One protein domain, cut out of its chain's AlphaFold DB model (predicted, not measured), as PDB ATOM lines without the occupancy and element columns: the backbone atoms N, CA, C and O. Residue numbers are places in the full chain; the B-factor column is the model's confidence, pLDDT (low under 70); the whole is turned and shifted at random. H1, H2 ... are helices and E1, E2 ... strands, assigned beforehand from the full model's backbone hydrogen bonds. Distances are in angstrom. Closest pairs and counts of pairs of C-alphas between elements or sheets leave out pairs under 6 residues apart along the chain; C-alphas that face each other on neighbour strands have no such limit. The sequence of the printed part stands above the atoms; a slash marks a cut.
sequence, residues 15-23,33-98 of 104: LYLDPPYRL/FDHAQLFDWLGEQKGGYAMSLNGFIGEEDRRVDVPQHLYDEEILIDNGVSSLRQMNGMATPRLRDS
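What this domain is: This is residues 15 to 23 and 33 to 98 of the 104 residues of an uncharacterized protein of Planctomycetes bacterium (UniProt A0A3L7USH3). A strongly twisted sheet of four strands makes the body of a rod, with H1 at one end, grazing the sheet, and the small helix H2 beyond the sheet at the other. The long loop of residues 58 to 72 folds back from the end of E2 to the start of E3. The 75 printed residues include two named helices and four named strands, in the order E1 H1 E2 E3 H2 E4; the sheet runs E1 E2 E4 E3, mixed, and the class is mixed. The whole is loose, with a radius of gyration of the C-alphas of 14.4 A and spans of 47 by 23 by 20 A.

How they stand to each other: E1, residues 15 to 17, is an edge strand, parallel to E2, residues 48 to 57, at 21 degrees; N 17 and O 50 are 2.8 A apart, within hydrogen-bond range. H1, residues 35 to 43, only grazes the sheet, with its residues 38 to 42. E2 is antiparallel to E4, residues 95 to 98, at 148 degrees, with N 56 and O 96 at 2.7 A. The pairing is staggered: E2 pairs with E1 over residues 49 to 51 and with E4 over 53 to 57. E4 is antiparallel to the other edge strand, E3, residues 73 to 80, at 159 degrees, with N 77 and O 97 at 2.8 A. H2, residues 83 to 87, is not on the sheet and is apart from H1. In H1 and H2 every O i to N i+4 pair is within hydrogen-bond range.

Where its parts are: E1 begins at C-alpha 15 (212.892, 251.531, 151.758) and is 6.4 A long. H1 is 12.2 A, E2 27.9 A, E3 21.4 A and H2 6.3 A long. E4, 10.1 A, ends at C-alpha 98 (206.550, 253.946, 137.359).

The domain as a whole: The C-alphas of Lys 46 and Gly 89, the two farthest apart, are 47.3 A apart. Residues 24 to 32 are not printed; C-alphas 23 and 33 are 9.8 A apart across the cut. The link from E2 to E3 is long. Residues 81 to 92 have pLDDT under 70.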
ATOM      1  N   LEU A  15     211.914 250.798 152.562       96.62
ATOM      2  CA  LEU A  15     212.892 251.531 151.758       96.62
ATOM      3  C   LEU A  15     212.197 252.390 150.698       96.62
ATOM      4  O   LEU A  15     211.255 251.952 150.047       96.62
ATOM      5  N   TYR A  16     212.715 253.593 150.464       96.31
ATOM      6  CA  TYR A  16     212.382 254.380 149.279       96.31
ATOM      7  C   TYR A  16     213.611 254.474 148.377       96.31
ATOM      8  O   TYR A  16     214.685 254.872 148.837       96.31
ATOM      9  N   LEU A  17     213.457 254.085 147.112       95.44
ATOM     10  CA  LEU A  17     214.529 254.036 146.125       95.44
ATOM     11  C   LEU A  17     214.214 254.957 144.952       95.44
ATOM     12  O   LEU A  17     213.193 254.805 144.290       95.44
ATOM     13  N   ASP A  18     215.143 255.864 144.672       93.00
ATOM     14  CA  ASP A  18     215.099 256.774 143.527       93.00
ATOM     15  C   ASP A  18     216.432 256.684 142.759       93.00
ATOM     16  O   ASP A  18     217.271 257.589 142.830       93.00
ATOM     17  N   PRO A  19     216.729 255.524 142.136       91.50
ATOM     18  CA  PRO A  19     217.974 255.326 141.408       91.50
ATOM     19  C   PRO A  19     218.019 256.202 140.147       91.50
ATOM     20  O   PRO A  19     216.984 256.632 139.637       91.50
ATOM     21  N   PRO A  20     219.210 256.430 139.567       88.94
ATOM     22  CA  PRO A  20     219.325 257.110 138.285       88.94
ATOM     23  C   PRO A  20     218.447 256.454 137.206       88.94
ATOM     24  O   PRO A  20     218.518 255.247 136.965       88.94
ATOM     25  N   TYR A  21     217.636 257.266 136.528       84.69
ATOM     26  CA  TYR A  21     216.715 256.804 135.492       84.69
ATOM     27  C   TYR A  21     217.498 256.422 134.235       84.69
ATOM     28  O   TYR A  21     218.496 257.054 133.872       84.69
ATOM     29  N   ARG A  22     217.030 255.395 133.526       81.94
ATOM     30  CA  ARG A  22     217.676 254.920 132.302       81.94
ATOM     31  C   ARG A  22     217.523 255.955 131.188       81.94
ATOM     32  O   ARG A  22     216.413 256.339 130.818       81.94
ATOM     33  N   LEU A  23     218.643 256.374 130.603       77.69
ATOM     34  CA  LEU A  23     218.680 257.266 129.444       77.69
ATOM     35  C   LEU A  23     218.838 256.437 128.158       77.69
ATOM     36  O   LEU A  23     219.797 255.682 128.028       77.69
ATOM     37  N   PHE A  33     224.219 253.522 135.255       82.62
ATOM     38  CA  PHE A  33     223.814 252.854 136.488       82.62
ATOM     39  C   PHE A  33     223.361 251.427 136.158       82.62
ATOM     40  O   PHE A  33     222.569 251.234 135.234       82.62
ATOM     41  N   ASP A  34     223.890 250.440 136.877       88.19
ATOM     42  CA  ASP A  34     223.559 249.037 136.650       88.19
ATOM     43  C   ASP A  34     222.260 248.677 137.383       88.19
ATOM     44  O   ASP A  34     222.250 248.307 138.560       88.19
ATOM     45  N   HIS A  35     221.134 248.811 136.679       89.81
ATOM     46  CA  HIS A  35     219.828 248.423 137.212       89.81
ATOM     47  C   HIS A  35     219.741 246.926 137.516       89.81
ATOM     48  O   HIS A  35     219.022 246.563 138.440       89.81
ATOM     49  N   ALA A  36     220.477 246.064 136.804       91.31
ATOM     50  CA  ALA A  36     220.469 244.631 137.094       91.31
ATOM     51  C   ALA A  36     221.102 244.361 138.464       91.31
ATOM     52  O   ALA A  36     220.495 243.693 139.297       91.31
ATOM     53  N   GLN A  37     222.247 244.990 138.749       92.31
ATOM     54  CA  GLN A  37     222.878 244.901 140.067       92.31
ATOM     55  C   GLN A  37     221.982 245.463 141.184       92.31
ATOM     56  O   GLN A  37     221.961 244.928 142.295       92.31
ATOM     57  N   LEU A  38     221.242 246.546 140.920       94.75
ATOM     58  CA  LEU A  38     220.254 247.060 141.872       94.75
ATOM     59  C   LEU A  38     219.147 246.033 142.137       94.75
ATOM     60  O   LEU A  38     218.783 245.836 143.292       94.75
ATOM     61  N   PHE A  39     218.612 245.396 141.096       95.38
ATOM     62  CA  PHE A  39     217.529 244.417 141.212       95.38
ATOM     63  C   PHE A  39     217.962 243.165 141.973       95.38
ATOM     64  O   PHE A  39     217.221 242.709 142.843       95.38
ATOM     65  N   ASP A  40     219.178 242.676 141.724       96.12
ATOM     66  CA  ASP A  40     219.759 241.563 142.478       96.12
ATOM     67  C   ASP A  40     219.862 241.910 143.970       96.12
ATOM     68  O   ASP A  40     219.377 241.169 144.826       96.12
ATOM     69  N   TRP A  41     220.405 243.089 144.294       96.62
ATOM     70  CA  TRP A  41     220.486 243.562 145.680       96.62
ATOM     71  C   TRP A  41     219.103 243.777 146.317       96.62
ATOM     72  O   TRP A  41     218.919 243.495 147.505       96.62
ATOM     73  N   LEU A  42     218.125 244.261 145.546       96.31
ATOM     74  CA  LEU A  42     216.759 244.499 146.016       96.31
ATOM     75  C   LEU A  42     216.056 243.177 146.363       96.31
ATOM     76  O   LEU A  42     215.315 243.114 147.343       96.31
ATOM     77  N   GLY A  43     216.351 242.105 145.620       95.38
ATOM     78  CA  GLY A  43     215.869 240.750 145.900       95.38
ATOM     79  C   GLY A  43     216.358 240.174 147.233       95.38
ATOM     80  O   GLY A  43     215.669 239.346 147.831       95.38
ATOM     81  N   GLU A  44     217.502 240.641 147.741       95.88
ATOM     82  CA  GLU A  44     218.047 240.235 149.046       95.88
ATOM     83  C   GLU A  44     217.443 241.006 150.235       95.88
ATOM     84  O   GLU A  44     217.666 240.639 151.396       95.88
ATOM     85  N   GLN A  45     216.690 242.079 149.973       95.88
ATOM     86  CA  GLN A  45     216.093 242.906 151.017       95.88
ATOM     87  C   GLN A  45     214.904 242.197 151.673       95.88
ATOM     88  O   GLN A  45     214.100 241.536 151.015       95.88
ATOM     89  N   LYS A  46     214.806 242.332 153.002       95.56
ATOM     90  CA  LYS A  46     213.751 241.693 153.805       95.56
ATOM     91  C   LYS A  46     212.574 242.607 154.108       95.56
ATOM     92  O   LYS A  46     211.517 242.099 154.441       95.56
ATOM     93  N   GLY A  47     212.806 243.915 154.120       95.44
ATOM     94  CA  GLY A  47     211.770 244.919 154.339       95.44
ATOM     95  C   GLY A  47     211.024 245.261 153.057       95.44
ATOM     96  O   GLY A  47     211.507 244.988 151.953       95.44
ATOM     97  N   GLY A  48     209.877 245.916 153.218       97.44
ATOM     98  CA  GLY A  48     209.125 246.470 152.100       97.44
ATOM     99  C   GLY A  48     209.874 247.617 151.415       97.44
ATOM    100  O   GLY A  48     210.836 248.180 151.953       97.44
ATOM    101  N   TYR A  49     209.437 247.983 150.216       97.75
ATOM    102  CA  TYR A  49     209.991 249.120 149.501       97.75
ATOM    103  C   TYR A  49     209.056 249.740 148.471       97.75
ATOM    104  O   TYR A  49     208.114 249.124 147.976       97.75
ATOM    105  N   ALA A  50     209.397 250.972 148.109       97.88
ATOM    106  CA  ALA A  50     208.891 251.685 146.954       97.88
ATOM    107  C   ALA A  50     210.074 252.121 146.079       97.88
ATOM    108  O   ALA A  50     211.003 252.760 146.578       97.88
ATOM    109  N   MET A  51     210.052 251.777 144.792       96.69
ATOM    110  CA  MET A  51     211.110 252.111 143.839       96.69
ATOM    111  C   MET A  51     210.551 252.902 142.658       96.69
ATOM    112  O   MET A  51     209.703 252.403 141.920       96.69
ATOM    113  N   SER A  52     211.063 254.115 142.473       95.38
ATOM    114  CA  SER A  52     210.714 255.010 141.371       95.38
ATOM    115  C   SER A  52     211.635 254.768 140.172       95.38
ATOM    116  O   SER A  52     212.856 254.708 140.320       95.38
ATOM    117  N   LEU A  53     211.065 254.613 138.978       93.69
ATOM    118  CA  LEU A  53     211.790 254.395 137.724       93.69
ATOM    119  C   LEU A  53     211.072 255.062 136.546       93.69
ATOM    120  O   LEU A  53     209.962 255.580 136.660       93.69
ATOM    121  N   ASN A  54     211.717 255.014 135.376       91.81
ATOM    122  CA  ASN A  54     211.139 255.479 134.122       91.81
ATOM    123  C   ASN A  54     209.733 254.906 133.907       91.81
ATOM    124  O   ASN A  54     209.563 253.695 133.987       91.81
ATOM    125  N   GLY A  55     208.777 255.760 133.543       91.62
ATOM    126  CA  GLY A  55     207.480 255.341 133.018       91.62
ATOM    127  C   GLY A  55     207.310 255.731 131.548       91.62
ATOM    128  O   GLY A  55     208.036 255.264 130.668       91.62
ATOM    129  N   PHE A  56     206.352 256.611 131.276       90.62
ATOM    130  CA  PHE A  56     205.943 257.048 129.946       90.62
ATOM    131  C   PHE A  56     206.223 258.529 129.709       90.62
ATOM    132  O   PHE A  56     206.023 259.371 130.586       90.62
ATOM    133  N   ILE A  57     206.580 258.864 128.468       87.56
ATOM    134  CA  ILE A  57     206.553 260.244 127.971       87.56
ATOM    135  C   ILE A  57     205.505 260.336 126.868       87.56
ATOM    136  O   ILE A  57     205.714 259.868 125.750       87.56
ATOM    137  N   GLY A  58     204.361 260.941 127.182       86.56
ATOM    138  CA  GLY A  58     203.173 260.843 126.340       86.56
ATOM    139  C   GLY A  58     202.754 259.379 126.239       86.56
ATOM    140  O   GLY A  58     202.549 258.735 127.265       86.56
ATOM    141  N   GLU A  59     202.699 258.855 125.017       88.56
ATOM    142  CA  GLU A  59     202.413 257.440 124.735       88.56
ATOM    143  C   GLU A  59     203.684 256.591 124.536       88.56
ATOM    144  O   GLU A  59     203.598 255.392 124.287       88.56
ATOM    145  N   GLU A  60     204.879 257.186 124.626       89.06
ATOM    146  CA  GLU A  60     206.133 256.440 124.492       89.06
ATOM    147  C   GLU A  60     206.460 255.699 125.795       89.06
ATOM    148  O   GLU A  60     206.784 256.336 126.801       89.06
ATOM    149  N   ASP A  61     206.430 254.363 125.756       90.31
ATOM    150  CA  ASP A  61     206.895 253.512 126.856       90.31
ATOM    151  C   ASP A  61     208.425 253.580 126.975       90.31
ATOM    152  O   ASP A  61     209.175 253.263 126.037       90.31
ATOM    153  N   ARG A  62     208.896 254.030 128.138       89.38
ATOM    154  CA  ARG A  62     210.315 254.120 128.487       89.38
ATOM    155  C   ARG A  62     210.663 253.320 129.734       89.38
ATOM    156  O   ARG A  62     211.780 253.486 130.235       89.38
ATOM    157  N   ARG A  63     209.762 252.455 130.202       90.19
ATOM    158  CA  ARG A  63     209.972 251.634 131.392       90.19
ATOM    159  C   ARG A  63     211.227 250.782 131.287       90.19
ATOM    160  O   ARG A  63     211.729 250.475 130.199       90.19
ATOM    161  N   VAL A  64     211.785 250.473 132.449       89.44
ATOM    162  CA  VAL A  64     212.853 249.483 132.611       89.44
ATOM    163  C   VAL A  64     212.188 248.141 132.891       89.44
ATOM    164  O   VAL A  64     211.200 248.102 133.615       89.44
ATOM    165  N   ASP A  65     212.715 247.057 132.324       90.75
ATOM    166  CA  ASP A  65     212.194 245.717 132.589       90.75
ATOM    167  C   ASP A  65     212.571 245.308 134.017       90.75
ATOM    168  O   ASP A  65     213.669 244.808 134.269       90.75
ATOM    169  N   VAL A  66     211.675 245.581 134.965       93.38
ATOM    170  CA  VAL A  66     211.813 245.154 136.359       93.38
ATOM    171  C   VAL A  66     211.314 243.710 136.473       93.38
ATOM    172  O   VAL A  66     210.194 243.421 136.047       93.38
ATOM    173  N   PRO A  67     212.098 242.779 137.044       95.81
ATOM    174  CA  PRO A  67     211.636 241.417 137.278       95.81
ATOM    175  C   PRO A  67     210.339 241.377 138.101       95.81
ATOM    176  O   PRO A  67     210.289 241.891 139.215       95.81
ATOM    177  N   GLN A  68     209.308 240.700 137.586       95.12
ATOM    178  CA  GLN A  68     207.962 240.663 138.185       95.12
ATOM    179  C   GLN A  68     207.929 240.156 139.637       95.12
ATOM    180  O   GLN A  68     207.024 240.497 140.387       95.12
ATOM    181  N   HIS A  69     208.898 239.336 140.048       95.19
ATOM    182  CA  HIS A  69     208.978 238.811 141.415       95.19
ATOM    183  C   HIS A  69     209.490 239.839 142.441       95.19
ATOM    184  O   HIS A  69     209.502 239.544 143.634       95.19
ATOM    185  N   LEU A  70     209.945 241.015 141.994       96.88
ATOM    186  CA  LEU A  70     210.446 242.092 142.851       96.88
ATOM    187  C   LEU A  70     209.366 243.104 143.237       96.88
ATOM    188  O   LEU A  70     209.686 244.109 143.859       96.88
ATOM    189  N   TYR A  71     208.108 242.927 142.873       96.94
ATOM    190  CA  TYR A  71     207.071 243.856 143.307       96.94
ATOM    191  C   TYR A  71     205.715 243.174 143.334       96.94
ATOM    192  O   TYR A  71     205.442 242.261 142.556       96.94
ATOM    193  N   ASP A  72     204.871 243.656 144.233       97.00
ATOM    194  CA  ASP A  72     203.471 243.267 144.330       97.00
ATOM    195  C   ASP A  72     202.628 244.112 143.364       97.00
ATOM    196  O   ASP A  72     201.707 243.608 142.722       97.00
ATOM    197  N   GLU A  73     202.970 245.400 143.228       97.19
ATOM    198  CA  GLU A  73     202.197 246.380 142.460       97.19
ATOM    199  C   GLU A  73     203.102 247.337 141.660       97.19
ATOM    200  O   GLU A  73     204.164 247.748 142.127       97.19
ATOM    201  N   GLU A  74     202.664 247.712 140.453       96.62
ATOM    202  CA  GLU A  74     203.229 248.813 139.656       96.62
ATOM    203  C   GLU A  74     202.165 249.911 139.518       96.62
ATOM    204  O   GLU A  74     201.054 249.655 139.046       96.62
ATOM    205  N   ILE A  75     202.505 251.140 139.905       96.19
ATOM    206  CA  ILE A  75     201.625 252.313 139.837       96.19
ATOM    207  C   ILE A  75     202.249 253.356 138.911       96.19
ATOM    208  O   ILE A  75     203.423 253.684 139.046       96.19
ATOM    209  N   LEU A  76     201.458 253.930 138.002       94.38
ATOM    210  CA  LEU A  76     201.883 255.084 137.206       94.38
ATOM    211  C   LEU A  76     201.535 256.387 137.927       94.38
ATOM    212  O   LEU A  76     200.360 256.693 138.137       94.38
ATOM    213  N   ILE A  77     202.555 257.172 138.262       92.00
ATOM    214  CA  ILE A  77     202.418 258.483 138.898       92.00
ATOM    215  C   ILE A  77     202.464 259.560 137.819       92.00
ATOM    216  O   ILE A  77     203.439 259.650 137.079       92.00
ATOM    217  N   ASP A  78     201.424 260.392 137.726       88.12
ATOM    218  CA  ASP A  78     201.433 261.569 136.852       88.12
ATOM    219  C   ASP A  78     202.347 262.644 137.459       88.12
ATOM    220  O   ASP A  78     201.991 263.299 138.440       88.12
ATOM    221  N   ASN A  79     203.531 262.811 136.871       77.19
ATOM    222  CA  ASN A  79     204.518 263.819 137.263       77.19
ATOM    223  C   ASN A  79     204.386 265.111 136.439       77.19
ATOM    224  O   ASN A  79     205.240 266.000 136.496       77.19
ATOM    225  N   GLY A  80     203.279 265.254 135.702       70.25
ATOM    226  CA  GLY A  80     202.888 266.485 135.038       70.25
ATOM    227  C   GLY A  80     203.642 266.753 133.737       70.25
ATOM    228  O   GLY A  80     204.034 265.854 132.991       70.25
ATOM    229  N   VAL A  81     203.783 268.037 133.413       64.06
ATOM    230  CA  VAL A  81     204.411 268.519 132.177       64.06
ATOM    231  C   VAL A  81     205.752 269.172 132.484       64.06
ATOM    232  O   VAL A  81     205.891 269.889 133.470       64.06
ATOM    233  N   SER A  82     206.744 268.979 131.611       60.97
ATOM    234  CA  SER A  82     208.029 269.681 131.721       60.97
ATOM    235  C   SER A  82     207.813 271.199 131.652       60.97
ATOM    236  O   SER A  82     207.573 271.758 130.578       60.97
ATOM    237  N   SER A  83     207.924 271.875 132.793       56.56
ATOM    238  CA  SER A  83     207.716 273.322 132.950       56.56
ATOM    239  C   SER A  83     208.629 274.151 132.035       56.56
ATOM    240  O   SER A  83     208.196 275.147 131.458       56.56
ATOM    241  N   LEU A  84     209.852 273.674 131.779       59.28
ATOM    242  CA  LEU A  84     210.799 274.270 130.823       59.28
ATOM    243  C   LEU A  84     210.296 274.275 129.369       59.28
ATOM    244  O   LEU A  84     210.568 275.207 128.616       59.28
ATOM    245  N   ARG A  85     209.572 273.239 128.941       59.88
ATOM    246  CA  ARG A  85     209.001 273.178 127.585       59.88
ATOM    247  C   ARG A  85     207.704 273.974 127.476       59.88
ATOM    248  O   ARG A  85     207.468 274.575 126.430       59.88
ATOM    249  N   GLN A  86     206.927 274.034 128.560       60.03
ATOM    250  CA  GLN A  86     205.715 274.849 128.641       60.03
ATOM    251  C   GLN A  86     206.031 276.345 128.483       60.03
ATOM    252  O   GLN A  86     205.352 277.033 127.728       60.03
ATOM    253  N   MET A  87     207.117 276.827 129.100       59.84
ATOM    254  CA  MET A  87     207.601 278.205 128.921       59.84
ATOM    255  C   MET A  87     207.991 278.540 127.473       59.84
ATOM    256  O   MET A  87     207.897 279.693 127.068       59.84
ATOM    257  N   ASN A  88     208.394 277.543 126.682       65.50
ATOM    258  CA  ASN A  88     208.792 277.716 125.283       65.50
ATOM    259  C   ASN A  88     207.632 277.516 124.285       65.50
ATOM    260  O   ASN A  88     207.875 277.397 123.086       65.50
ATOM    261  N   GLY A  89     206.379 277.427 124.756       58.72
ATOM    262  CA  GLY A  89     205.194 277.273 123.899       58.72
ATOM    263  C   GLY A  89     205.113 275.935 123.152       58.72
ATOM    264  O   GLY A  89     204.326 275.793 122.218       58.72
ATOM    265  N   MET A  90     205.927 274.950 123.540       62.00
ATOM    266  CA  MET A  90     205.933 273.627 122.922       62.00
ATOM    267  C   MET A  90     204.896 272.720 123.583       62.00
ATOM    268  O   MET A  90     204.759 272.721 124.806       62.00
ATOM    269  N   ALA A  91     204.228 271.883 122.783       62.47
ATOM    270  CA  ALA A  91     203.408 270.799 123.309       62.47
ATOM    271  C   ALA A  91     204.264 269.917 124.234       62.47
ATOM    272  O   ALA A  91     205.290 269.358 123.831       62.47
ATOM    273  N   THR A  92     203.859 269.832 125.496       66.19
ATOM    274  CA  THR A  92     204.530 269.035 126.513       66.19
ATOM    275  C   THR A  92     203.833 267.690 126.638       66.19
ATOM    276  O   THR A  92     202.696 267.637 127.110       66.19
ATOM    277  N   PRO A  93     204.473 266.583 126.222       74.06
ATOM    278  CA  PRO A  93     203.926 265.269 126.517       74.06
ATOM    279  C   PRO A  93     203.852 265.087 128.039       74.06
ATOM    280  O   PRO A  93     204.754 265.531 128.757       74.06
ATOM    281  N   ARG A  94     202.773 264.464 128.525       82.19
ATOM    282  CA  ARG A  94     202.622 264.132 129.949       82.19
ATOM    283  C   ARG A  94     203.715 263.155 130.362       82.19
ATOM    284  O   ARG A  94     203.940 262.171 129.658       82.19
ATOM    285  N   LEU A  95     204.373 263.424 131.480       86.44
ATOM    286  CA  LEU A  95     205.344 262.521 132.078       86.44
ATOM    287  C   LEU A  95     204.632 261.682 133.134       86.44
ATOM    288  O   LEU A  95     204.017 262.223 134.051       86.44
ATOM    289  N   ARG A  96     204.717 260.364 132.996       90.88
ATOM    290  CA  ARG A  96     204.275 259.422 134.022       90.88
ATOM    291  C   ARG A  96     205.475 258.599 134.448       90.88
ATOM    292  O   ARG A  96     206.135 258.062 133.570       90.88
ATOM    293  N   ASP A  97     205.727 258.471 135.739       91.75
ATOM    294  CA  ASP A  97     206.789 257.604 136.257       91.75
ATOM    295  C   ASP A  97     206.199 256.319 136.835       91.75
ATOM    296  O   ASP A  97     205.049 256.306 137.277       91.75
ATOM    297  N   SER A  98     206.965 255.229 136.788       95.25
ATOM    298  CA  SER A  98     206.550 253.946 137.359       95.25
ATOM    299  C   SER A  98     207.042 253.851 138.800       95.25
ATOM    300  O   SER A  98     208.234 254.003 139.067       95.25
TER     301      SER A  98